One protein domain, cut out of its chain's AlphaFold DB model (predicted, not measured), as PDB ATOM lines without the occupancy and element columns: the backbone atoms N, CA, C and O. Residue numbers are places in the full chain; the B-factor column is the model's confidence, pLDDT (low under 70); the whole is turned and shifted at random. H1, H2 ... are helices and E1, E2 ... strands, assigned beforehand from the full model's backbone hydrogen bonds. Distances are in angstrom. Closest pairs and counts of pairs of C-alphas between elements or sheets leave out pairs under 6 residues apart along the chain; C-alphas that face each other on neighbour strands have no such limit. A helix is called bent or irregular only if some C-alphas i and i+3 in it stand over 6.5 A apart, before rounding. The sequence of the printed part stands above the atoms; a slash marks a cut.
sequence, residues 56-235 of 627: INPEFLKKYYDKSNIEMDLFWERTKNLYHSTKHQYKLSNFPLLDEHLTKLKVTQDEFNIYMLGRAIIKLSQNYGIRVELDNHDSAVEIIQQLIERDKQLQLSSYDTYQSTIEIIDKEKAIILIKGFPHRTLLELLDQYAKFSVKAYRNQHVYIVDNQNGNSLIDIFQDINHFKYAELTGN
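Overview. This is residues 56 to 235 of the 627 residues of an uncharacterized protein of Macrococcus canis (UniProt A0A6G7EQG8). The long helix H4 joins two parts: the small outlying helix H3 lies near its first residue, Gln 109, H2 crosses it at residues 114 to 118, and at its other end it runs straight on into E1 of a small, strongly twisted sheet of four strands. H5 packs along the sheet over E2, the helical hairpin of H6 and H7 lies next to H5, and H8 leads from H7 toward H1 and the edge strand E4. The printed part has 180 residues, with eight named helices and four named strands in the order H1 H2 H3 H4 E1 H5 E2 E3 H6 H7 H8 E4. The sheet runs E2, E3, E1, E4, all antiparallel, and the class is mixed, helices and strands. The whole is compact, with a radius of gyration of the C-alphas of 18.3 A, and spans 59 by 40 by 26 A.

Along the chain. Find C-alpha 58 at (134.529, -28.800, -207.045), where H1 begins and runs to residue 65. H2, residues 72 to 86, is 21.3 A from first to last C-alpha, and H3 takes residues 99 to 105. Find C-alpha 109 at (114.684, -19.790, -221.145); from there H4 runs 27.2 A to residue 127. E1 is residues 128 to 133, 16.3 A long, and H5 is residues 137 to 155, 26.5 A long. H5 is neither bent nor irregular, but only just: C-alphas 138 and 141 are 6.1 A apart. Next come E2, residues 164 to 170, 18.8 A long, and E3, residues 175 to 180, 16.8 A long. Then follow H6, residues 184 to 193, H7, residues 217 to 222, and H8, residues 224 to 227. E4, residues 232 to 234, ends at C-alpha 234, (133.590, -31.522, -199.093).

Arrangement. Start in the sheet, where E2 and E3 form a hairpin; look at N 167 and O 177, 2.9 A apart and within hydrogen-bond range. Between E3 and E1 look at N 132 and O 176, 2.8 A, and between E1 and E4 at N 233 and O 129, 3.0 A. E1, H5 and E2 make a split strand-helix-strand unit, two strands running the same way with E3 between them, and its crossover is right-handed. H5 is on the sheet at a height of 9.9 A, along the strands, at 26 degrees to E2 on the local plane. With H1 and H5 the sheet forms two layers, helices on one face of a sheet. H4 is on the sheet too and only just stands up from it, its line rising 42 degrees; the closest C-alphas of H4 and E3 are those of Ser 125 and Gly 180, 4.4 A. H2 touches H4, with the C-alphas of Lys 80 and Ile 114 closest at 5.9 A, at a steep tilt of 69 degrees, only just short of perpendicular. H1 touches H4 through Leu 61 and Ile 121, whose C-alphas are 6.9 A apart. H6 and H7, a helical hairpin, touch at a shallow tilt of 30 degrees, opposite ways, with the C-alphas of Leu 187 and Ile 218 closest at 5.7 A. H6 only just touches H5, with 3 pairs of C-alphas within 8 A, the closest those of Ala 140 and Tyr 193. H3 is close to H4 but not clearly touching, and H3 and H5 are apart. In H1, H2, H3, H4, H6 and H7 every O i to N i+4 pair is within hydrogen-bond range; in H5 13 of 15 are, and H8 is too short for such a pair.

Size, cuts and confidence. The two C-alphas farthest apart are those of Glu 100 and Gln 212, 59.2 A. The printed part has no cut. The long links are H2 to H3, 12 residues, and H6 to H7, 23 residues; in the second, residues 207 to 208 pair in parallel with residues 132 to 133 of E1. The mean pLDDT of the printed part is 72.6, and 73 residues are under 70, among them residues 150 to 164, 193 to 217 and 219 to 235.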
ATOM      1  N   ILE A  56     129.634 -29.587-213.231       86.69
ATOM      2  CA  ILE A  56     129.397 -28.741-212.061       86.69
ATOM      3  C   ILE A  56     129.869 -29.528-210.829       86.69
ATOM      4  O   ILE A  56     129.098 -30.200-210.151       86.69
ATOM      5  N   ASN A  57     131.179 -29.471-210.601       80.69
ATOM      6  CA  ASN A  57     131.924 -30.199-209.579       80.69
ATOM      7  C   ASN A  57     132.877 -29.239-208.819       80.69
ATOM      8  O   ASN A  57     132.929 -28.047-209.138       80.69
ATOM      9  N   PRO A  58     133.652 -29.690-207.820       77.69
ATOM     10  CA  PRO A  58     134.529 -28.800-207.045       77.69
ATOM     11  C   PRO A  58     135.525 -28.004-207.891       77.69
ATOM     12  O   PRO A  58     135.753 -26.824-207.634       77.69
ATOM     13  N   GLU A  59     136.078 -28.603-208.947       77.94
ATOM     14  CA  GLU A  59     136.990 -27.911-209.865       77.94
ATOM     15  C   GLU A  59     136.290 -26.789-210.638       77.94
ATOM     16  O   GLU A  59     136.874 -25.732-210.899       77.94
ATOM     17  N   PHE A  60     135.011 -26.970-210.972       81.19
ATOM     18  CA  PHE A  60     134.182 -25.896-211.508       81.19
ATOM     19  C   PHE A  60     133.989 -24.756-210.500       81.19
ATOM     20  O   PHE A  60     134.117 -23.589-210.877       81.19
ATOM     21  N   LEU A  61     133.759 -25.066-209.223       80.94
ATOM     22  CA  LEU A  61     133.630 -24.049-208.180       80.94
ATOM     23  C   LEU A  61     134.933 -23.252-207.990       80.94
ATOM     24  O   LEU A  61     134.884 -22.026-207.903       80.94
ATOM     25  N   LYS A  62     136.103 -23.906-208.021       76.31
ATOM     26  CA  LYS A  62     137.409 -23.214-207.977       76.31
ATOM     27  C   LYS A  62     137.554 -22.192-209.104       76.31
ATOM     28  O   LYS A  62     137.946 -21.057-208.856       76.31
ATOM     29  N   LYS A  63     137.175 -22.565-210.334       76.06
ATOM     30  CA  LYS A  63     137.173 -21.646-211.490       76.06
ATOM     31  C   LYS A  63     136.205 -20.477-211.308       76.06
ATOM     32  O   LYS A  63     136.447 -19.401-211.844       76.06
ATOM     33  N   TYR A  64     135.110 -20.678-210.578       79.00
ATOM     34  CA  TYR A  64     134.153 -19.615-210.282       79.00
ATOM     35  C   TYR A  64     134.702 -18.594-209.270       79.00
ATOM     36  O   TYR A  64     134.484 -17.389-209.427       79.00
ATOM     37  N   TYR A  65     135.452 -19.069-208.270       72.06
ATOM     38  CA  TYR A  65     136.135 -18.232-207.277       72.06
ATOM     39  C   TYR A  65     137.371 -17.495-207.814       72.06
ATOM     40  O   TYR A  65     137.837 -16.565-207.165       72.06
ATOM     41  N   ASP A  66     137.858 -17.830-209.014       64.19
ATOM     42  CA  ASP A  66     139.041 -17.246-209.680       64.19
ATOM     43  C   ASP A  66     138.907 -15.736-210.005       64.19
ATOM     44  O   ASP A  66     139.646 -15.184-210.809       64.19
ATOM     45  N   LYS A  67     137.932 -15.020-209.442       55.97
ATOM     46  CA  LYS A  67     137.784 -13.565-209.565       55.97
ATOM     47  C   LYS A  67     137.364 -13.024-208.184       55.97
ATOM     48  O   LYS A  67     136.381 -13.476-207.612       55.97
ATOM     49  N   SER A  68     138.103 -12.079-207.615       51.41
ATOM     50  CA  SER A  68     137.951 -11.518-206.250       51.41
ATOM     51  C   SER A  68     136.552 -10.967-205.890       51.41
ATOM     52  O   SER A  68     135.825 -10.586-206.798       51.41
ATOM     53  N   ASN A  69     136.217 -10.862-204.590       57.38
ATOM     54  CA  ASN A  69     135.007 -10.271-203.953       57.38
ATOM     55  C   ASN A  69     133.658 -10.514-204.652       57.38
ATOM     56  O   ASN A  69     133.356  -9.914-205.675       57.38
ATOM     57  N   ILE A  70     132.788 -11.334-204.065       64.44
ATOM     58  CA  ILE A  70     131.504 -11.693-204.680       64.44
ATOM     59  C   ILE A  70     130.388 -10.867-204.039       64.44
ATOM     60  O   ILE A  70     129.690 -11.312-203.135       64.44
ATOM     61  N   GLU A  71     130.241  -9.633-204.514       76.25
ATOM     62  CA  GLU A  71     129.007  -8.870-204.318       76.25
ATOM     63  C   GLU A  71     127.889  -9.443-205.202       76.25
ATOM     64  O   GLU A  71     128.153 -10.060-206.238       76.25
ATOM     65  N   MET A  72     126.630  -9.215-204.817       84.00
ATOM     66  CA  MET A  72     125.456  -9.760-205.509       84.00
ATOM     67  C   MET A  72     125.447  -9.465-207.017       84.00
ATOM     68  O   MET A  72     125.176 -10.360-207.819       84.00
ATOM     69  N   ASP A  73     125.751  -8.235-207.430       85.88
ATOM     70  CA  ASP A  73     125.745  -7.883-208.852       85.88
ATOM     71  C   ASP A  73     126.836  -8.606-209.634       85.88
ATOM     72  O   ASP A  73     126.577  -9.146-210.714       85.88
ATOM     73  N   LEU A  74     128.027  -8.691-209.045       84.56
ATOM     74  CA  LEU A  74     129.161  -9.361-209.655       84.56
ATOM     75  C   LEU A  74     128.958 -10.882-209.717       84.56
ATOM     76  O   LEU A  74     129.366 -11.513-210.693       84.56
ATOM     77  N   PHE A  75     128.285 -11.474-208.725       87.56
ATOM     78  CA  PHE A  75     127.862 -12.875-208.756       87.56
ATOM     79  C   PHE A  75     127.015 -13.169-210.001       87.56
ATOM     80  O   PHE A  75     127.317 -14.080-210.777       87.56
ATOM     81  N   TRP A  76     125.970 -12.376-210.235       91.88
ATOM     82  CA  TRP A  76     125.074 -12.609-211.367       91.88
ATOM     83  C   TRP A  76     125.719 -12.310-212.716       91.88
ATOM     84  O   TRP A  76     125.518 -13.070-213.665       91.88
ATOM     85  N   GLU A  77     126.550 -11.268-212.805       91.00
ATOM     86  CA  GLU A  77     127.321 -10.980-214.017       91.00
ATOM     87  C   GLU A  77     128.224 -12.165-214.395       91.00
ATOM     88  O   GLU A  77     128.255 -12.602-215.549       91.00
ATOM     89  N   ARG A  78     128.915 -12.753-213.413       88.62
ATOM     90  CA  ARG A  78     129.767 -13.932-213.630       88.62
ATOM     91  C   ARG A  78     128.973 -15.152-214.030       88.62
ATOM     92  O   ARG A  78     129.368 -15.827-214.977       88.62
ATOM     93  N   THR A  79     127.867 -15.418-213.344       92.12
ATOM     94  CA  THR A  79     126.982 -16.542-213.665       92.12
ATOM     95  C   THR A  79     126.495 -16.437-215.112       92.12
ATOM     96  O   THR A  79     126.567 -17.410-215.863       92.12
ATOM     97  N   LYS A  80     126.100 -15.234-215.548       93.44
ATOM     98  CA  LYS A  80     125.683 -14.949-216.925       93.44
ATOM     99  C   LYS A  80     126.818 -15.143-217.934       93.44
ATOM    100  O   LYS A  80     126.644 -15.860-218.920       93.44
ATOM    101  N   ASN A  81     127.986 -14.552-217.684       91.31
ATOM    102  CA  ASN A  81     129.158 -14.695-218.553       91.31
ATOM    103  C   ASN A  81     129.571 -16.167-218.698       91.31
ATOM    104  O   ASN A  81     129.854 -16.643-219.800       91.31
ATOM    105  N   LEU A  82     129.548 -16.908-217.592       88.88
ATOM    106  CA  LEU A  82     129.874 -18.324-217.557       88.88
ATOM    107  C   LEU A  82     128.865 -19.159-218.344       88.88
ATOM    108  O   LEU A  82     129.278 -19.945-219.201       88.88
ATOM    109  N   TYR A  83     127.565 -18.956-218.110       91.25
ATOM    110  CA  TYR A  83     126.506 -19.622-218.864       91.25
ATOM    111  C   TYR A  83     126.699 -19.414-220.367       91.25
ATOM    112  O   TYR A  83     126.802 -20.387-221.110       91.25
ATOM    113  N   HIS A  84     126.858 -18.169-220.823       91.81
ATOM    114  CA  HIS A  84     127.030 -17.881-222.248       91.81
ATOM    115  C   HIS A  84     128.319 -18.470-222.835       91.81
ATOM    116  O   HIS A  84     128.284 -19.017-223.936       91.81
ATOM    117  N   SER A  85     129.438 -18.426-222.101       88.31
ATOM    118  CA  SER A  85     130.715 -18.987-222.571       88.31
ATOM    119  C   SER A  85     130.706 -20.516-222.703       88.31
ATOM    120  O   SER A  85     131.451 -21.068-223.509       88.31
ATOM    121  N   THR A  86     129.848 -21.207-221.946       85.19
ATOM    122  CA  THR A  86     129.801 -22.680-221.887       85.19
ATOM    123  C   THR A  86     128.561 -23.285-222.544       85.19
ATOM    124  O   THR A  86     128.520 -24.501-222.758       85.19
ATOM    125  N   LYS A  87     127.570 -22.460-222.916       82.94
ATOM    126  CA  LYS A  87     126.263 -22.875-223.456       82.94
ATOM    127  C   LYS A  87     126.376 -23.865-224.613       82.94
ATOM    128  O   LYS A  87     125.602 -24.813-224.686       82.94
ATOM    129  N   HIS A  88     127.343 -23.661-225.504       81.44
ATOM    130  CA  HIS A  88     127.524 -24.504-226.688       81.44
ATOM    131  C   HIS A  88     128.349 -25.766-226.428       81.44
ATOM    132  O   HIS A  88     128.214 -26.725-227.179       81.44
ATOM    133  N   GLN A  89     129.191 -25.771-225.392       79.12
ATOM    134  CA  GLN A  89     130.118 -26.871-225.133       79.12
ATOM    135  C   GLN A  89     129.572 -27.876-224.117       79.12
ATOM    136  O   GLN A  89     129.693 -29.075-224.332       79.12
ATOM    137  N   TYR A  90     128.989 -27.392-223.016       75.88
ATOM    138  CA  TYR A  90     128.619 -28.242-221.880       75.88
ATOM    139  C   TYR A  90     127.176 -28.079-221.416       75.88
ATOM    140  O   TYR A  90     126.754 -28.863-220.580       75.88
ATOM    141  N   LYS A  91     126.425 -27.074-221.907       82.25
ATOM    142  CA  LYS A  91     125.053 -26.766-221.443       82.25
ATOM    143  C   LYS A  91     124.914 -26.957-219.924       82.25
ATOM    144  O   LYS A  91     124.137 -27.783-219.462       82.25
ATOM    145  N   LEU A  92     125.726 -26.223-219.158       81.31
ATOM    146  CA  LEU A  92     125.889 -26.452-217.716       81.31
ATOM    147  C   LEU A  92     124.563 -26.496-216.945       81.31
ATOM    148  O   LEU A  92     124.473 -27.219-215.966       81.31
ATOM    149  N   SER A  93     123.556 -25.748-217.399       83.94
ATOM    150  CA  SER A  93     122.179 -25.783-216.909       83.94
ATOM    151  C   SER A  93     121.226 -25.874-218.102       83.94
ATOM    152  O   SER A  93     121.360 -25.109-219.063       83.94
ATOM    153  N   ASN A  94     120.298 -26.826-218.055       88.81
ATOM    154  CA  ASN A  94     119.385 -27.181-219.132       88.81
ATOM    155  C   ASN A  94     118.044 -27.674-218.560       88.81
ATOM    156  O   ASN A  94     117.761 -28.874-218.530       88.81
ATOM    157  N   PHE A  95     117.217 -26.737-218.098       90.00
ATOM    158  CA  PHE A  95     115.848 -27.006-217.654       90.00
ATOM    159  C   PHE A  95     114.861 -26.564-218.740       90.00
ATOM    160  O   PHE A  95     114.598 -25.367-218.839       90.00
ATOM    161  N   PRO A  96     114.326 -27.471-219.574       89.44
ATOM    162  CA  PRO A  96     113.448 -27.095-220.679       89.44
ATOM    163  C   PRO A  96     112.055 -26.717-220.157       89.44
ATOM    164  O   PRO A  96     111.191 -27.580-220.013       89.44
ATOM    165  N   LEU A  97     111.833 -25.437-219.857       90.31
ATOM    166  CA  LEU A  97     110.529 -24.944-219.424       90.31
ATOM    167  C   LEU A  97     109.568 -24.839-220.612       90.31
ATOM    168  O   LEU A  97     109.957 -24.467-221.718       90.31
ATOM    169  N   LEU A  98     108.287 -25.120-220.365       90.69
ATOM    170  CA  LEU A  98     107.222 -24.853-221.332       90.69
ATOM    171  C   LEU A  98     107.045 -23.337-221.540       90.69
ATOM    172  O   LEU A  98     107.115 -22.562-220.582       90.69
ATOM    173  N   ASP A  99     106.732 -22.919-222.770       90.44
ATOM    174  CA  ASP A  99     106.542 -21.501-223.135       90.44
ATOM    175  C   ASP A  99     105.492 -20.793-222.264       90.44
ATOM    176  O   ASP A  99     105.640 -19.619-221.909       90.44
ATOM    177  N   GLU A 100     104.438 -21.508-221.866       90.56
ATOM    178  CA  GLU A 100     103.404 -20.986-220.969       90.56
ATOM    179  C   GLU A 100     103.956 -20.644-219.575       90.56
ATOM    180  O   GLU A 100     103.574 -19.630-218.985       90.56
ATOM    181  N   HIS A 101     104.910 -21.429-219.065       89.81
ATOM    182  CA  HIS A 101     105.550 -21.159-217.780       89.81
ATOM    183  C   HIS A 101     106.557 -20.031-217.881       89.81
ATOM    184  O   HIS A 101     106.566 -19.169-217.009       89.81
ATOM    185  N   LEU A 102     107.348 -19.981-218.954       91.69
ATOM    186  CA  LEU A 102     108.236 -18.848-219.223       91.69
ATOM    187  C   LEU A 102     107.443 -17.536-219.273       91.69
ATOM    188  O   LEU A 102     107.803 -16.553-218.623       91.69
ATOM    189  N   THR A 103     106.291 -17.557-219.949       91.94
ATOM    190  CA  THR A 103     105.363 -16.422-220.018       91.94
ATOM    191  C   THR A 103     104.829 -16.040-218.636       91.94
ATOM    192  O   THR A 103     104.820 -14.859-218.285       91.94
ATOM    193  N   LYS A 104     104.418 -17.024-217.823       91.19
ATOM    194  CA  LYS A 104     103.926 -16.802-216.454       91.19
ATOM    195  C   LYS A 104     105.006 -16.215-215.539       91.19
ATOM    196  O   LYS A 104     104.734 -15.269-214.805       91.19
ATOM    197  N   LEU A 105     106.224 -16.750-215.615       90.62
ATOM    198  CA  LEU A 105     107.379 -16.302-214.838       90.62
ATOM    199  C   LEU A 105     107.923 -14.950-215.326       90.62
ATOM    200  O   LEU A 105     108.569 -14.247-214.547       90.62
ATOM    201  N   LYS A 106     107.596 -14.548-216.563       93.50
ATOM    202  CA  LYS A 106     108.094 -13.346-217.256       93.50
ATOM    203  C   LYS A 106     109.612 -13.365-217.446       93.50
ATOM    204  O   LYS A 106     110.288 -12.365-217.214       93.50
ATOM    205  N   VAL A 107     110.133 -14.518-217.860       94.69
ATOM    206  CA  VAL A 107     111.558 -14.736-218.134       94.69
ATOM    207  C   VAL A 107     111.731 -15.515-219.429       94.69
ATOM    208  O   VAL A 107     110.857 -16.274-219.843       94.69
ATOM    209  N   THR A 108     112.877 -15.349-220.066       95.38
ATOM    210  CA  THR A 108     113.336 -16.204-221.160       95.38
ATOM    211  C   THR A 108     113.933 -17.506-220.620       95.38
ATOM    212  O   THR A 108     114.346 -17.600-219.463       95.38
ATOM    213  N   GLN A 109     114.041 -18.518-221.485       94.94
ATOM    214  CA  GLN A 109     114.684 -19.790-221.145       94.94
ATOM    215  C   GLN A 109     116.145 -19.615-220.691       94.94
ATOM    216  O   GLN A 109     116.614 -20.326-219.804       94.94
ATOM    217  N   ASP A 110     116.866 -18.665-221.293       95.12
ATOM    218  CA  ASP A 110     118.255 -18.378-220.932       95.12
ATOM    219  C   ASP A 110     118.364 -17.708-219.561       95.12
ATOM    220  O   ASP A 110     119.194 -18.127-218.757       95.12
ATOM    221  N   GLU A 111     117.514 -16.720-219.266       95.31
ATOM    222  CA  GLU A 111     117.467 -16.088-217.939       95.31
ATOM    223  C   GLU A 111     117.160 -17.118-216.850       95.31
ATOM    224  O   GLU A 111     117.862 -17.174-215.842       95.31
ATOM    225  N   PHE A 112     116.185 -18.001-217.082       95.44
ATOM    226  CA  PHE A 112     115.864 -19.060-216.129       95.44
ATOM    227  C   PHE A 112     117.042 -20.015-215.894       95.44
ATOM    228  O   PHE A 112     117.392 -20.305-214.749       95.44
ATOM    229  N   ASN A 113     117.710 -20.468-216.961       95.56
ATOM    230  CA  ASN A 113     118.871 -21.350-216.825       95.56
ATOM    231  C   ASN A 113     120.044 -20.667-216.100       95.56
ATOM    232  O   ASN A 113     120.770 -21.352-215.375       95.56
ATOM    233  N   ILE A 114     120.214 -19.347-216.253       95.81
ATOM    234  CA  ILE A 114     121.185 -18.545-215.489       95.81
ATOM    235  C   ILE A 114     120.819 -18.547-214.002       95.81
ATOM    236  O   ILE A 114     121.692 -18.790-213.172       95.81
ATOM    237  N   TYR A 115     119.546 -18.338-213.651       96.06
ATOM    238  CA  TYR A 115     119.089 -18.369-212.256       96.06
ATOM    239  C   TYR A 115     119.304 -19.738-211.608       96.06
ATOM    240  O   TYR A 115     119.828 -19.821-210.494       96.06
ATOM    241  N   MET A 116     118.994 -20.813-212.336       95.31
ATOM    242  CA  MET A 116     119.260 -22.184-211.896       95.31
ATOM    243  C   MET A 116     120.764 -22.454-211.749       95.31
ATOM    244  O   MET A 116     121.194 -23.002-210.737       95.31
ATOM    245  N   LEU A 117     121.603 -21.993-212.684       94.75
ATOM    246  CA  LEU A 117     123.060 -22.112-212.551       94.75
ATOM    247  C   LEU A 117     123.579 -21.384-211.301       94.75
ATOM    248  O   LEU A 117     124.417 -21.929-210.585       94.75
ATOM    249  N   GLY A 118     123.045 -20.195-211.003       93.94
ATOM    250  CA  GLY A 118     123.334 -19.475-209.762       93.94
ATOM    251  C   GLY A 118     122.992 -20.313-208.527       93.94
ATOM    252  O   GLY A 118     123.825 -20.464-207.634       93.94
ATOM    253  N   ARG A 119     121.813 -20.950-208.509       92.81
ATOM    254  CA  ARG A 119     121.393 -21.880-207.442       92.81
ATOM    255  C   ARG A 119     122.346 -23.064-207.288       92.81
ATOM    256  O   ARG A 119     122.708 -23.386-206.161       92.81
ATOM    257  N   ALA A 120     122.815 -23.655-208.386       92.06
ATOM    258  CA  ALA A 120     123.811 -24.726-208.338       92.06
ATOM    259  C   ALA A 120     125.161 -24.272-207.773       92.06
ATOM    260  O   ALA A 120     125.760 -24.998-206.987       92.06
ATOM    261  N   ILE A 121     125.630 -23.070-208.119       90.81
ATOM    262  CA  ILE A 121     126.887 -22.522-207.590       90.81
ATOM    263  C   ILE A 121     126.802 -22.315-206.073       90.81
ATOM    264  O   ILE A 121     127.722 -22.716-205.362       90.81
ATOM    265  N   ILE A 122     125.703 -21.733-205.573       89.00
ATOM    266  CA  ILE A 122     125.476 -21.583-204.124       89.00
ATOM    267  C   ILE A 122     125.424 -22.950-203.446       89.00
ATOM    268  O   ILE A 122     126.061 -23.161-202.420       89.00
ATOM    269  N   LYS A 123     124.691 -23.907-204.020       87.56
ATOM    270  CA  LYS A 123     124.562 -25.225-203.402       87.56
ATOM    271  C   LYS A 123     125.896 -25.971-203.359       87.56
ATOM    272  O   LYS A 123     126.260 -26.554-202.341       87.56
ATOM    273  N   LEU A 124     126.665 -25.895-204.440       86.25
ATOM    274  CA  LEU A 124     128.001 -26.467-204.507       86.25
ATOM    275  C   LEU A 124     128.935 -25.818-203.475       86.25
ATOM    276  O   LEU A 124     129.657 -26.539-202.792       86.25
ATOM    277  N   SER A 125     128.887 -24.496-203.282       84.31
ATOM    278  CA  SER A 125     129.703 -23.851-202.244       84.31
ATOM    279  C   SER A 125     129.278 -24.220-200.826       84.31
ATOM    280  O   SER A 125     130.122 -24.281-199.944       84.31
ATOM    281  N   GLN A 126     128.010 -24.540-200.577       82.81
ATOM    282  CA  GLN A 126     127.571 -25.042-199.269       82.81
ATOM    283  C   GLN A 126     128.113 -26.442-198.948       82.81
ATOM    284  O   GLN A 126     128.255 -26.785-197.776       82.81
ATOM    285  N   ASN A 127     128.422 -27.251-199.965       80.50
ATOM    286  CA  ASN A 127     128.942 -28.608-199.788       80.50
ATOM    287  C   ASN A 127     130.475 -28.658-199.687       80.50
ATOM    288  O   ASN A 127     131.012 -29.594-199.091       80.50
ATOM    289  N   TYR A 128     131.166 -27.658-200.239       79.62
ATOM    290  CA  TYR A 128     132.622 -27.612-200.364       79.62
ATOM    291  C   TYR A 128     133.203 -26.358-199.721       79.62
ATOM    292  O   TYR A 128     132.723 -25.254-199.947       79.62
ATOM    293  N   GLY A 129     134.276 -26.519-198.951       77.56
ATOM    294  CA  GLY A 129     134.890 -25.405-198.237       77.56
ATOM    295  C   GLY A 129     136.405 -25.467-198.186       77.56
ATOM    296  O   GLY A 129     137.024 -26.437-198.627       77.56
ATOM    297  N   ILE A 130     136.992 -24.427-197.602       76.38
ATOM    298  CA  ILE A 130     138.432 -24.340-197.349       76.38
ATOM    299  C   ILE A 130     138.725 -24.831-195.932       76.38
ATOM    300  O   ILE A 130     138.081 -24.394-194.972       76.38
ATOM    301  N   ARG A 131     139.719 -25.717-195.798       76.88
ATOM    302  CA  ARG A 131     140.272 -26.109-194.496       76.88
ATOM    303  C   ARG A 131     141.210 -25.038-193.971       76.88
ATOM    304  O   ARG A 131     142.159 -24.665-194.659       76.88
ATOM    305  N   VAL A 132     140.953 -24.614-192.743       74.38
ATOM    306  CA  VAL A 132     141.721 -23.599-192.031       74.38
ATOM    307  C   VAL A 132     142.162 -24.168-190.681       74.38
ATOM    308  O   VAL A 132     141.328 -24.612-189.898       74.38
ATOM    309  N   GLU A 133     143.461 -24.161-190.405       74.69
ATOM    310  CA  GLU A 133     144.049 -24.535-189.107       74.69
ATOM    311  C   GLU A 133     144.335 -23.281-188.265       74.69
ATOM    312  O   GLU A 133     144.820 -22.277-188.789       74.69
ATOM    313  N   LEU A 134     144.015 -23.326-186.970       73.31
ATOM    314  CA  LEU A 134     144.176 -22.208-186.032       73.31
ATOM    315  C   LEU A 134     145.442 -22.385-185.178       73.31
ATOM    316  O   LEU A 134     145.709 -23.472-184.676       73.31
ATOM    317  N   ASP A 135     146.161 -21.297-184.897       65.62
ATOM    318  CA  ASP A 135     147.437 -21.332-184.164       65.62
ATOM    319  C   ASP A 135     147.294 -21.464-182.638       65.62
ATOM    320  O   ASP A 135     148.249 -21.849-181.960       65.62
ATOM    321  N   ASN A 136     146.137 -21.110-182.062       64.50
ATOM    322  CA  ASN A 136     145.911 -21.153-180.613       64.50
ATOM    323  C   ASN A 136     144.790 -22.126-180.236       64.50
ATOM    324  O   ASN A 136     143.609 -21.782-180.220       64.50
ATOM    325  N   HIS A 137     145.214 -23.333-179.898       61.03
ATOM    326  CA  HIS A 137     144.395 -24.526-179.801       61.03
ATOM    327  C   HIS A 137     143.183 -24.441-178.864       61.03
ATOM    328  O   HIS A 137     142.059 -24.749-179.266       61.03
ATOM    329  N   ASP A 138     143.403 -24.005-177.624       61.53
ATOM    330  CA  ASP A 138     142.400 -24.143-176.564       61.53
ATOM    331  C   ASP A 138     141.385 -22.993-176.571       61.53
ATOM    332  O   ASP A 138     140.198 -23.207-176.341       61.53
ATOM    333  N   SER A 139     141.820 -21.768-176.890       62.97
ATOM    334  CA  SER A 139     140.927 -20.599-176.913       62.97
ATOM    335  C   SER A 139     140.200 -20.428-178.244       62.97
ATOM    336  O   SER A 139     139.057 -19.978-178.256       62.97
ATOM    337  N   ALA A 140     140.820 -20.779-179.377       63.59
ATOM    338  CA  ALA A 140     140.221 -20.505-180.682       63.59
ATOM    339  C   ALA A 140     139.025 -21.421-180.982       63.59
ATOM    340  O   ALA A 140     138.039 -20.958-181.549       63.59
ATOM    341  N   VAL A 141     139.053 -22.684-180.539       65.94
ATOM    342  CA  VAL A 141     137.916 -23.611-180.692       65.94
ATOM    343  C   VAL A 141     136.706 -23.154-179.873       65.94
ATOM    344  O   VAL A 141     135.586 -23.194-180.379       65.94
ATOM    345  N   GLU A 142     136.912 -22.700-178.634       72.06
ATOM    346  CA  GLU A 142     135.833 -22.169-177.792       72.06
ATOM    347  C   GLU A 142     135.266 -20.870-178.376       72.06
ATOM    348  O   GLU A 142     134.050 -20.725-178.490       72.06
ATOM    349  N   ILE A 143     136.131 -19.961-178.843       68.94
ATOM    350  CA  ILE A 143     135.687 -18.731-179.506       68.94
ATOM    351  C   ILE A 143     134.932 -19.050-180.799       68.94
ATOM    352  O   ILE A 143     133.900 -18.445-181.059       68.94
ATOM    353  N   ILE A 144     135.367 -20.030-181.589       68.94
ATOM    354  CA  ILE A 144     134.644 -20.445-182.796       68.94
ATOM    355  C   ILE A 144     133.309 -21.080-182.458       68.94
ATOM    356  O   ILE A 144     132.338 -20.812-183.152       68.94
ATOM    357  N   GLN A 145     133.210 -21.874-181.393       72.69
ATOM    358  CA  GLN A 145     131.914 -22.381-180.937       72.69
ATOM    359  C   GLN A 145     130.991 -21.232-180.531       72.69
ATOM    360  O   GLN A 145     129.847 -21.201-180.975       72.69
ATOM    361  N   GLN A 146     131.499 -20.244-179.793       73.00
ATOM    362  CA  GLN A 146     130.742 -19.039-179.446       73.00
ATOM    363  C   GLN A 146     130.355 -18.221-180.686       73.00
ATOM    364  O   GLN A 146     129.248 -17.694-180.748       73.00
ATOM    365  N   LEU A 147     131.231 -18.127-181.691       68.19
ATOM    366  CA  LEU A 147     130.954 -17.452-182.958       68.19
ATOM    367  C   LEU A 147     129.929 -18.221-183.790       68.19
ATOM    368  O   LEU A 147     129.037 -17.588-184.328       68.19
ATOM    369  N   ILE A 148     129.997 -19.553-183.848       69.19
ATOM    370  CA  ILE A 148     128.999 -20.411-184.500       69.19
ATOM    371  C   ILE A 148     127.651 -20.274-183.792       69.19
ATOM    372  O   ILE A 148     126.621 -20.184-184.446       69.19
ATOM    373  N   GLU A 149     127.624 -20.256-182.461       72.69
ATOM    374  CA  GLU A 149     126.392 -20.045-181.697       72.69
ATOM    375  C   GLU A 149     125.827 -18.643-181.914       72.69
ATOM    376  O   GLU A 149     124.618 -18.488-182.086       72.69
ATOM    377  N   ARG A 150     126.688 -17.625-181.959       67.62
ATOM    378  CA  ARG A 150     126.293 -16.243-182.231       67.62
ATOM    379  C   ARG A 150     125.835 -16.054-183.673       67.62
ATOM    380  O   ARG A 150     124.860 -15.349-183.890       67.62
ATOM    381  N   ASP A 151     126.480 -16.705-184.632       63.22
ATOM    382  CA  ASP A 151     126.075 -16.753-186.037       63.22
ATOM    383  C   ASP A 151     124.725 -17.461-186.171       63.22
ATOM    384  O   ASP A 151     123.801 -16.888-186.727       63.22
ATOM    385  N   LYS A 152     124.521 -18.611-185.513       65.69
ATOM    386  CA  LYS A 152     123.201 -19.261-185.415       65.69
ATOM    387  C   LYS A 152     122.141 -18.341-184.800       65.69
ATOM    388  O   LYS A 152     121.006 -18.321-185.263       65.69
ATOM    389  N   GLN A 153     122.481 -17.562-183.772       65.19
ATOM    390  CA  GLN A 153     121.566 -16.577-183.176       65.19
ATOM    391  C   GLN A 153     121.267 -15.404-184.123       65.19
ATOM    392  O   GLN A 153     120.125 -14.955-184.190       65.19
ATOM    393  N   LEU A 154     122.262 -14.927-184.877       57.22
ATOM    394  CA  LEU A 154     122.098 -13.883-185.892       57.22
ATOM    395  C   LEU A 154     121.257 -14.385-187.078       57.22
ATOM    396  O   LEU A 154     120.338 -13.682-187.508       57.22
ATOM    397  N   GLN A 155     121.480 -15.625-187.515       55.44
ATOM    398  CA  GLN A 155     120.699 -16.353-188.520       55.44
ATOM    399  C   GLN A 155     119.242 -16.582-188.083       55.44
ATOM    400  O   GLN A 155     118.350 -16.588-188.919       55.44
ATOM    401  N   LEU A 156     118.963 -16.718-186.781       49.91
ATOM    402  CA  LEU A 156     117.591 -16.789-186.253       49.91
ATOM    403  C   LEU A 156     116.878 -15.423-186.225       49.91
ATOM    404  O   LEU A 156     115.660 -15.372-186.061       49.91
ATOM    405  N   SER A 157     117.617 -14.316-186.358       44.12
ATOM    406  CA  SER A 157     117.095 -12.942-186.256       44.12
ATOM    407  C   SER A 157     116.955 -12.208-187.596       44.12
ATOM    408  O   SER A 157     116.338 -11.145-187.654       44.12
ATOM    409  N   SER A 158     117.501 -12.772-188.674       43.06
ATOM    410  CA  SER A 158     117.524 -12.193-190.019       43.06
ATOM    411  C   SER A 158     117.215 -13.280-191.051       43.06
ATOM    412  O   SER A 158     117.526 -14.444-190.836       43.06
ATOM    413  N   TYR A 159     116.611 -12.915-192.183       44.00
ATOM    414  CA  TYR A 159     116.331 -13.808-193.323       44.00
ATOM    415  C   TYR A 159     117.616 -14.360-194.013       44.00
ATOM    416  O   TYR A 159     117.560 -14.824-195.146       44.00
ATOM    417  N   ASP A 160     118.775 -14.333-193.345       43.97
ATOM    418  CA  ASP A 160     120.130 -14.572-193.870       43.97
ATOM    419  C   ASP A 160     120.666 -15.993-193.590       43.97
ATOM    420  O   ASP A 160     121.862 -16.213-193.396       43.97
ATOM    421  N   THR A 161     119.796 -16.999-193.570       45.16
ATOM    422  CA  THR A 161     120.081 -18.347-193.039       45.16
ATOM    423  C   THR A 161     121.084 -19.213-193.822       45.16
ATOM    424  O   THR A 161     121.330 -20.343-193.409       45.16
ATOM    425  N   TYR A 162     121.699 -18.747-194.919       53.81
ATOM    426  CA  TYR A 162     122.423 -19.647-195.839       53.81
ATOM    427  C   TYR A 162     123.735 -19.125-196.447       53.81
ATOM    428  O   TYR A 162     124.165 -19.650-197.476       53.81
ATOM    429  N   GLN A 163     124.389 -18.124-195.852       62.66
ATOM    430  CA  GLN A 163     125.586 -17.520-196.463       62.66
ATOM    431  C   GLN A 163     126.860 -18.376-196.299       62.66
ATOM    432  O   GLN A 163     127.592 -18.577-197.267       62.66
ATOM    433  N   SER A 164     127.108 -18.964-195.124       68.81
ATOM    434  CA  SER A 164     128.304 -19.787-194.867       68.81
ATOM    435  C   SER A 164     128.153 -20.692-193.654       68.81
ATOM    436  O   SER A 164     127.487 -20.318-192.695       68.81
ATOM    437  N   THR A 165     128.822 -21.847-193.660       74.69
ATOM    438  CA  THR A 165     128.902 -22.731-192.489       74.69
ATOM    439  C   THR A 165     130.349 -22.917-192.052       74.69
ATOM    440  O   THR A 165     131.261 -22.996-192.877       74.69
ATOM    441  N   ILE A 166     130.557 -22.979-190.735       77.25
ATOM    442  CA  ILE A 166     131.840 -23.335-190.126       77.25
ATOM    443  C   ILE A 166     131.660 -24.666-189.405       77.25
ATOM    444  O   ILE A 166     130.827 -24.792-188.507       77.25
ATOM    445  N   GLU A 167     132.459 -25.653-189.789       80.00
ATOM    446  CA  GLU A 167     132.474 -26.979-189.176       80.00
ATOM    447  C   GLU A 167     133.834 -27.241-188.538       80.00
ATOM    448  O   GLU A 167     134.869 -26.973-189.140       80.00
ATOM    449  N   ILE A 168     133.853 -27.784-187.320       79.56
ATOM    450  CA  ILE A 168     135.101 -28.208-186.679       79.56
ATOM    451  C   ILE A 168     135.405 -29.634-187.144       79.56
ATOM    452  O   ILE A 168     134.659 -30.558-186.821       79.56
ATOM    453  N   ILE A 169     136.495 -29.799-187.893       78.81
ATOM    454  CA  ILE A 169     136.921 -31.084-188.465       78.81
ATOM    455  C   ILE A 169     137.815 -31.844-187.487       78.81
ATOM    456  O   ILE A 169     137.653 -33.049-187.310       78.81
ATOM    457  N   ASP A 170     138.732 -31.137-186.827       77.81
ATOM    458  CA  ASP A 170     139.651 -31.712-185.849       77.81
ATOM    459  C   ASP A 170     139.800 -30.741-184.674       77.81
ATOM    460  O   ASP A 170     140.355 -29.653-184.819       77.81
ATOM    461  N   LYS A 171     139.272 -31.117-183.504       79.19
ATOM    462  CA  LYS A 171     139.382 -30.304-182.282       79.19
ATOM    463  C   LYS A 171     140.797 -30.312-181.705       79.19
ATOM    464  O   LYS A 171     141.175 -29.326-181.088       79.19
ATOM    465  N   GLU A 172     141.549 -31.396-181.898       78.38
ATOM    466  CA  GLU A 172     142.914 -31.587-181.382       78.38
ATOM    467  C   GLU A 172     143.983 -30.968-182.275       78.38
ATOM    468  O   GLU A 172     145.093 -30.748-181.800       78.38
ATOM    469  N   LYS A 173     143.629 -30.631-183.522       74.75
ATOM    470  CA  LYS A 173     144.435 -29.794-184.430       74.75
ATOM    471  C   LYS A 173     143.839 -28.417-184.735       74.75
ATOM    472  O   LYS A 173     144.401 -27.674-185.527       74.75
ATOM    473  N   ALA A 174     142.685 -28.095-184.142       76.12
ATOM    474  CA  ALA A 174     141.986 -26.831-184.319       76.12
ATOM    475  C   ALA A 174     141.774 -26.546-185.810       76.12
ATOM    476  O   ALA A 174     142.010 -25.449-186.297       76.12
ATOM    477  N   ILE A 175     141.353 -27.571-186.550       77.94
ATOM    478  CA  ILE A 175     141.062 -27.467-187.974       77.94
ATOM    479  C   ILE A 175     139.569 -27.232-188.128       77.94
ATOM    480  O   ILE A 175     138.744 -28.042-187.689       77.94
ATOM    481  N   ILE A 176     139.234 -26.140-188.803       78.50
ATOM    482  CA  ILE A 176     137.880 -25.805-189.217       78.50
ATOM    483  C   ILE A 176     137.736 -25.884-190.733       78.50
ATOM    484  O   ILE A 176     138.704 -25.789-191.486       78.50
ATOM    485  N   LEU A 177     136.501 -26.045-191.183       80.50
ATOM    486  CA  LEU A 177     136.102 -26.018-192.577       80.50
ATOM    487  C   LEU A 177     135.102 -24.884-192.769       80.50
ATOM    488  O   LEU A 177     134.042 -24.894-192.147       80.50
ATOM    489  N   ILE A 178     135.451 -23.917-193.619       80.31
ATOM    490  CA  ILE A 178     134.589 -22.781-193.966       80.31
ATOM    491  C   ILE A 178     133.967 -23.062-195.334       80.31
ATOM    492  O   ILE A 178     134.682 -23.076-196.340       80.31
ATOM    493  N   LYS A 179     132.654 -23.298-195.374       81.06
ATOM    494  CA  LYS A 179     131.873 -23.540-196.598       81.06
ATOM    495  C   LYS A 179     131.023 -22.314-196.949       81.06
ATOM    496  O   LYS A 179     130.699 -21.502-196.082       81.06
ATOM    497  N   GLY A 180     130.608 -22.214-198.206       80.31
ATOM    498  CA  GLY A 180     129.702 -21.179-198.707       80.31
ATOM    499  C   GLY A 180     130.400 -19.896-199.168       80.31
ATOM    500  O   GLY A 180     131.563 -19.894-199.573       80.31
ATOM    501  N   PHE A 181     129.657 -18.791-199.136       77.44
ATOM    502  CA  PHE A 181     130.138 -17.434-199.388       77.44
ATOM    503  C   PHE A 181     130.135 -16.663-198.058       77.44
ATOM    504  O   PHE A 181     129.145 -16.001-197.743       77.44
ATOM    505  N   PRO A 182     131.204 -16.766-197.243       73.81
ATOM    506  CA  PRO A 182     131.218 -16.161-195.918       73.81
ATOM    507  C   PRO A 182     131.064 -14.648-195.972       73.81
ATOM    508  O   PRO A 182     131.736 -13.959-196.742       73.81
ATOM    509  N   HIS A 183     130.178 -14.130-195.117       70.75
ATOM    510  CA  HIS A 183     129.984 -12.695-194.980       70.75
ATOM    511  C   HIS A 183     131.265 -12.040-194.465       70.75
ATOM    512  O   HIS A 183     131.949 -12.572-193.587       70.75
ATOM    513  N   ARG A 184     131.550 -10.827-194.943       71.94
ATOM    514  CA  ARG A 184     132.724 -10.055-194.524       71.94
ATOM    515  C   ARG A 184     132.839  -9.938-193.002       71.94
ATOM    516  O   ARG A 184     133.915 -10.148-192.468       71.94
ATOM    517  N   THR A 185     131.736  -9.680-192.300       70.50
ATOM    518  CA  THR A 185     131.719  -9.588-190.827       70.50
ATOM    519  C   THR A 185     132.141 -10.889-190.145       70.50
ATOM    520  O   THR A 185     132.815 -10.837-189.123       70.50
ATOM    521  N   LEU A 186     131.774 -12.054-190.691       72.94
ATOM    522  CA  LEU A 186     132.211 -13.340-190.145       72.94
ATOM    523  C   LEU A 186     133.724 -13.505-190.316       72.94
ATOM    524  O   LEU A 186     134.402 -13.902-189.374       72.94
ATOM    525  N   LEU A 187     134.250 -13.147-191.490       74.69
ATOM    526  CA  LEU A 187     135.690 -13.165-191.751       74.69
ATOM    527  C   LEU A 187     136.444 -12.180-190.843       74.69
ATOM    528  O   LEU A 187     137.433 -12.566-190.236       74.69
ATOM    529  N   GLU A 188     135.933 -10.958-190.661       74.06
ATOM    530  CA  GLU A 188     136.499  -9.948-189.748       74.06
ATOM    531  C   GLU A 188     136.524 -10.433-188.292       74.06
ATOM    532  O   GLU A 188     137.513 -10.231-187.587       74.06
ATOM    533  N   LEU A 189     135.460 -11.105-187.837       70.31
ATOM    534  CA  LEU A 189     135.416 -11.715-186.506       70.31
ATOM    535  C   LEU A 189     136.454 -12.836-186.381       70.31
ATOM    536  O   LEU A 189     137.187 -12.890-185.395       70.31
ATOM    537  N   LEU A 190     136.548 -13.715-187.376       73.12
ATOM    538  CA  LEU A 190     137.536 -14.788-187.390       73.12
ATOM    539  C   LEU A 190     138.971 -14.231-187.353       73.12
ATOM    540  O   LEU A 190     139.759 -14.676-186.522       73.12
ATOM    541  N   ASP A 191     139.274 -13.208-188.153       71.94
ATOM    542  CA  ASP A 191     140.575 -12.524-188.182       71.94
ATOM    543  C   ASP A 191     140.915 -11.798-186.868       71.94
ATOM    544  O   ASP A 191     142.089 -11.665-186.510       71.94
ATOM    545  N   GLN A 192     139.901 -11.323-186.134       70.25
ATOM    546  CA  GLN A 192     140.077 -10.660-184.842       70.25
ATOM    547  C   GLN A 192     140.390 -11.651-183.714       70.25
ATOM    548  O   GLN A 192     141.186 -11.344-182.821       70.25
ATOM    549  N   TYR A 193     139.719 -12.803-183.707       64.50
ATOM    550  CA  TYR A 193     139.712 -13.716-182.563       64.50
ATOM    551  C   TYR A 193     140.637 -14.921-182.707       64.50
ATOM    552  O   TYR A 193     141.033 -15.506-181.695       64.50
ATOM    553  N   ALA A 194     141.001 -15.290-183.931       61.34
ATOM    554  CA  ALA A 194     141.921 -16.376-184.192       61.34
ATOM    555  C   ALA A 194     143.170 -15.851-184.902       61.34
ATOM    556  O   ALA A 194     143.118 -15.067-185.844       61.34
ATOM    557  N   LYS A 195     144.325 -16.304-184.415       59.34
ATOM    558  CA  LYS A 195     145.538 -16.334-185.226       59.34
ATOM    559  C   LYS A 195     145.507 -17.649-185.980       59.34
ATOM    560  O   LYS A 195     145.173 -18.677-185.390       59.34
ATOM    561  N   PHE A 196     145.873 -17.637-187.239       56.56
ATOM    562  CA  PHE A 196     146.083 -18.849-188.013       56.56
ATOM    563  C   PHE A 196     147.564 -18.792-188.525       56.56
ATOM    564  O   PHE A 196     148.222 -17.814-188.222       56.56
ATOM    565  N   SER A 197     148.179 -19.742-189.251       47.09
ATOM    566  CA  SER A 197     149.513 -19.528-189.905       47.09
ATOM    567  C   SER A 197     149.890 -20.188-191.255       47.09
ATOM    568  O   SER A 197     150.493 -21.245-191.247       47.09
ATOM    569  N   VAL A 198     149.724 -19.566-192.441       45.69
ATOM    570  CA  VAL A 198     149.847 -20.230-193.783       45.69
ATOM    571  C   VAL A 198     151.026 -21.183-193.990       45.69
ATOM    572  O   VAL A 198     152.150 -20.768-194.259       45.69
ATOM    573  N   LYS A 199     150.733 -22.493-194.013       47.22
ATOM    574  CA  LYS A 199     151.624 -23.525-194.556       47.22
ATOM    575  C   LYS A 199     150.884 -24.373-195.576       47.22
ATOM    576  O   LYS A 199     150.205 -25.328-195.224       47.22
ATOM    577  N   ALA A 200     151.090 -24.067-196.853       47.28
ATOM    578  CA  ALA A 200     150.761 -25.004-197.916       47.28
ATOM    579  C   ALA A 200     151.685 -26.228-197.782       47.28
ATOM    580  O   ALA A 200     152.838 -26.201-198.226       47.28
ATOM    581  N   TYR A 201     151.217 -27.296-197.131       45.66
ATOM    582  CA  TYR A 201     151.957 -28.551-197.110       45.66
ATOM    583  C   TYR A 201     152.016 -29.093-198.536       45.66
ATOM    584  O   TYR A 201     150.995 -29.410-199.148       45.66
ATOM    585  N   ARG A 202     153.233 -29.189-199.084       39.00
ATOM    586  CA  ARG A 202     153.465 -29.921-200.332       39.00
ATOM    587  C   ARG A 202     152.941 -31.343-200.124       39.00
ATOM    588  O   ARG A 202     153.542 -32.105-199.371       39.00
ATOM    589  N   ASN A 203     151.835 -31.639-200.807       41.84
ATOM    590  CA  ASN A 203     151.139 -32.921-200.958       41.84
ATOM    591  C   ASN A 203     149.881 -33.180-200.104       41.84
ATOM    592  O   ASN A 203     149.295 -34.234-200.319       41.84
ATOM    593  N   GLN A 204     149.411 -32.263-199.241       44.34
ATOM    594  CA  GLN A 204     148.053 -32.288-198.641       44.34
ATOM    595  C   GLN A 204     147.653 -30.846-198.264       44.34
ATOM    596  O   GLN A 204     148.242 -30.268-197.352       44.34
ATOM    597  N   HIS A 205     146.732 -30.207-198.992       47.72
ATOM    598  CA  HIS A 205     146.593 -28.743-198.956       47.72
ATOM    599  C   HIS A 205     145.673 -28.263-197.816       47.72
ATOM    600  O   HIS A 205     144.487 -28.009-198.010       47.72
ATOM    601  N   VAL A 206     146.246 -28.086-196.625       48.53
ATOM    602  CA  VAL A 206     145.646 -27.329-195.509       48.53
ATOM    603  C   VAL A 206     146.116 -25.875-195.588       48.53
ATOM    604  O   VAL A 206     147.311 -25.630-195.764       48.53
ATOM    605  N   TYR A 207     145.198 -24.908-195.466       49.91
ATOM    606  CA  TYR A 207     145.576 -23.518-195.218       49.91
ATOM    607  C   TYR A 207     145.666 -23.321-193.731       49.91
ATOM    608  O   TYR A 207     144.844 -23.766-192.942       49.91
ATOM    609  N   ILE A 208     146.668 -22.570-193.372       48.78
ATOM    610  CA  ILE A 208     146.802 -21.988-192.062       48.78
ATOM    611  C   ILE A 208     146.892 -20.448-192.404       48.78
ATOM    612  O   ILE A 208     147.058 -20.127-193.574       48.78
ATOM    613  N   VAL A 209     146.690 -19.436-191.551       48.72
ATOM    614  CA  VAL A 209     146.623 -17.965-191.923       48.72
ATOM    615  C   VAL A 209     147.222 -16.954-190.879       48.72
ATOM    616  O   VAL A 209     146.527 -16.534-189.961       48.72
ATOM    617  N   ASP A 210     148.494 -16.510-190.967       44.84
ATOM    618  CA  ASP A 210     149.145 -15.686-189.896       44.84
ATOM    619  C   ASP A 210     148.910 -14.189-190.042       44.84
ATOM    620  O   ASP A 210     149.463 -13.563-190.939       44.84
ATOM    621  N   ASN A 211     148.181 -13.595-189.095       44.94
ATOM    622  CA  ASN A 211     147.924 -12.154-189.016       44.94
ATOM    623  C   ASN A 211     149.131 -11.342-188.476       44.94
ATOM    624  O   ASN A 211     149.029 -10.141-188.240       44.94
ATOM    625  N   GLN A 212     150.295 -11.963-188.235       45.72
ATOM    626  CA  GLN A 212     151.521 -11.242-187.862       45.72
ATOM    627  C   GLN A 212     152.478 -10.997-189.037       45.72
ATOM    628  O   GLN A 212     153.264 -10.058-188.949       45.72
ATOM    629  N   ASN A 213     152.407 -11.781-190.128       46.81
ATOM    630  CA  ASN A 213     153.252 -11.626-191.330       46.81
ATOM    631  C   ASN A 213     152.604 -12.124-192.653       46.81
ATOM    632  O   ASN A 213     153.309 -12.275-193.653       46.81
ATOM    633  N   GLY A 214     151.300 -12.415-192.681       52.56
ATOM    634  CA  GLY A 214     150.586 -13.008-193.819       52.56
ATOM    635  C   GLY A 214     149.263 -12.312-194.159       52.56
ATOM    636  O   GLY A 214     148.878 -11.327-193.536       52.56
ATOM    637  N   ASN A 215     148.597 -12.823-195.196       56.38
ATOM    638  CA  ASN A 215     147.288 -12.363-195.673       56.38
ATOM    639  C   ASN A 215     146.192 -12.774-194.680       56.38
ATOM    640  O   ASN A 215     146.260 -13.883-194.166       56.38
ATOM    641  N   SER A 216     145.205 -11.918-194.412       67.00
ATOM    642  CA  SER A 216     144.030 -12.224-193.571       67.00
ATOM    643  C   SER A 216     143.094 -13.265-194.217       67.00
ATOM    644  O   SER A 216     143.216 -13.555-195.411       67.00
ATOM    645  N   LEU A 217     142.131 -13.844-193.481       69.31
ATOM    646  CA  LEU A 217     141.097 -14.690-194.102       69.31
ATOM    647  C   LEU A 217     140.301 -13.900-195.138       69.31
ATOM    648  O   LEU A 217     139.982 -14.430-196.202       69.31
ATOM    649  N   ILE A 218     140.029 -12.626-194.852       72.00
ATOM    650  CA  ILE A 218     139.450 -11.700-195.826       72.00
ATOM    651  C   ILE A 218     140.300 -11.678-197.097       72.00
ATOM    652  O   ILE A 218     139.758 -11.882-198.180       72.00
ATOM    653  N   ASP A 219     141.619 -11.518-196.978       69.56
ATOM    654  CA  ASP A 219     142.530 -11.509-198.125       69.56
ATOM    655  C   ASP A 219     142.555 -12.858-198.859       69.56
ATOM    656  O   ASP A 219     142.693 -12.872-200.072       69.56
ATOM    657  N   ILE A 220     142.367 -13.999-198.188       69.44
ATOM    658  CA  ILE A 220     142.291 -15.315-198.853       69.44
ATOM    659  C   ILE A 220     141.006 -15.466-199.673       69.44
ATOM    660  O   ILE A 220     141.047 -15.975-200.794       69.44
ATOM    661  N   PHE A 221     139.867 -15.017-199.141       68.19
ATOM    662  CA  PHE A 221     138.598 -15.004-199.878       68.19
ATOM    663  C   PHE A 221     138.538 -13.875-200.927       68.19
ATOM    664  O   PHE A 221     137.708 -13.923-201.839       68.19
ATOM    665  N   GLN A 222     139.421 -12.874-200.831       64.38
ATOM    666  CA  GLN A 222     139.539 -11.764-201.781       64.38
ATOM    667  C   GLN A 222     140.626 -11.966-202.844       64.38
ATOM    668  O   GLN A 222     140.464 -11.453-203.948       64.38
ATOM    669  N   ASP A 223     141.697 -12.714-202.572       61.09
ATOM    670  CA  ASP A 223     142.834 -12.911-203.474       61.09
ATOM    671  C   ASP A 223     142.801 -14.287-204.154       61.09
ATOM    672  O   ASP A 223     143.077 -15.347-203.584       61.09
ATOM    673  N   ILE A 224     142.557 -14.207-205.457       57.22
ATOM    674  CA  ILE A 224     142.604 -15.262-206.468       57.22
ATOM    675  C   ILE A 224     143.799 -16.222-206.337       57.22
ATOM    676  O   ILE A 224     143.652 -17.435-206.505       57.22
ATOM    677  N   ASN A 225     144.989 -15.707-206.014       58.62
ATOM    678  CA  ASN A 225     146.204 -16.515-205.970       58.62
ATOM    679  C   ASN A 225     146.228 -17.445-204.760       58.62
ATOM    680  O   ASN A 225     146.878 -18.486-204.818       58.62
ATOM    681  N   HIS A 226     145.508 -17.099-203.692       59.34
ATOM    682  CA  HIS A 226     145.417 -17.920-202.492       59.34
ATOM    683  C   HIS A 226     144.383 -19.025-202.667       59.34
ATOM    684  O   HIS A 226     144.682 -20.177-202.354       59.34
ATOM    685  N   PHE A 227     143.222 -18.717-203.252       59.12
ATOM    686  CA  PHE A 227     142.144 -19.688-203.459       59.12
ATOM    687  C   PHE A 227     142.489 -20.763-204.503       59.12
ATOM    688  O   PHE A 227     142.069 -21.912-204.383       59.12
ATOM    689  N   LYS A 228     143.298 -20.431-205.519       56.25
ATOM    690  CA  LYS A 228     143.698 -21.373-206.581       56.25
ATOM    691  C   LYS A 228     144.400 -22.631-206.063       56.25
ATOM    692  O   LYS A 228     144.257 -23.698-206.658       56.25
ATOM    693  N   TYR A 229     145.169 -22.517-204.983       55.97
ATOM    694  CA  TYR A 229     145.868 -23.662-204.391       55.97
ATOM    695  C   TYR A 229     144.995 -24.430-203.393       55.97
ATOM    696  O   TYR A 229     145.494 -25.348-202.737       55.97
ATOM    697  N   ALA A 230     143.716 -24.040-203.253       60.12
ATOM    698  CA  ALA A 230     142.889 -24.534-202.180       60.12
ATOM    699  C   ALA A 230     142.280 -25.874-202.517       60.12
ATOM    700  O   ALA A 230     141.582 -26.029-203.521       60.12
ATOM    701  N   GLU A 231     142.548 -26.864-201.672       64.19
ATOM    702  CA  GLU A 231     141.793 -28.098-201.714       64.19
ATOM    703  C   GLU A 231     140.423 -27.812-201.112       64.19
ATOM    704  O   GLU A 231     140.265 -27.588-199.912       64.19
ATOM    705  N   LEU A 232     139.431 -27.760-201.998       67.81
ATOM    706  CA  LEU A 232     138.040 -27.738-201.603       67.81
ATOM    707  C   LEU A 232     137.705 -29.111-201.046       67.81
ATOM    708  O   LEU A 232     137.512 -30.064-201.798       67.81
ATOM    709  N   THR A 233     137.650 -29.211-199.724       66.44
ATOM    710  CA  THR A 233     137.239 -30.452-199.074       66.44
ATOM    711  C   THR A 233     135.747 -30.389-198.816       66.44
ATOM    712  O   THR A 233     135.249 -29.399-198.274       66.44
ATOM    713  N   GLY A 234     135.033 -31.420-199.254       63.25
ATOM    714  CA  GLY A 234     133.590 -31.522-199.093       63.25
ATOM    715  C   GLY A 234     133.186 -32.614-198.119       63.25
ATOM    716  O   GLY A 234     134.020 -33.347-197.581       63.25
ATOM    717  N   ASN A 235     131.877 -32.741-197.925       56.66
ATOM    718  CA  ASN A 235     131.309 -33.952-197.347       56.66
ATOM    719  C   ASN A 235     131.652 -35.133-198.267       56.66
ATOM    720  O   ASN A 235     131.479 -35.024-199.480       56.66
TER     721      ASN A 235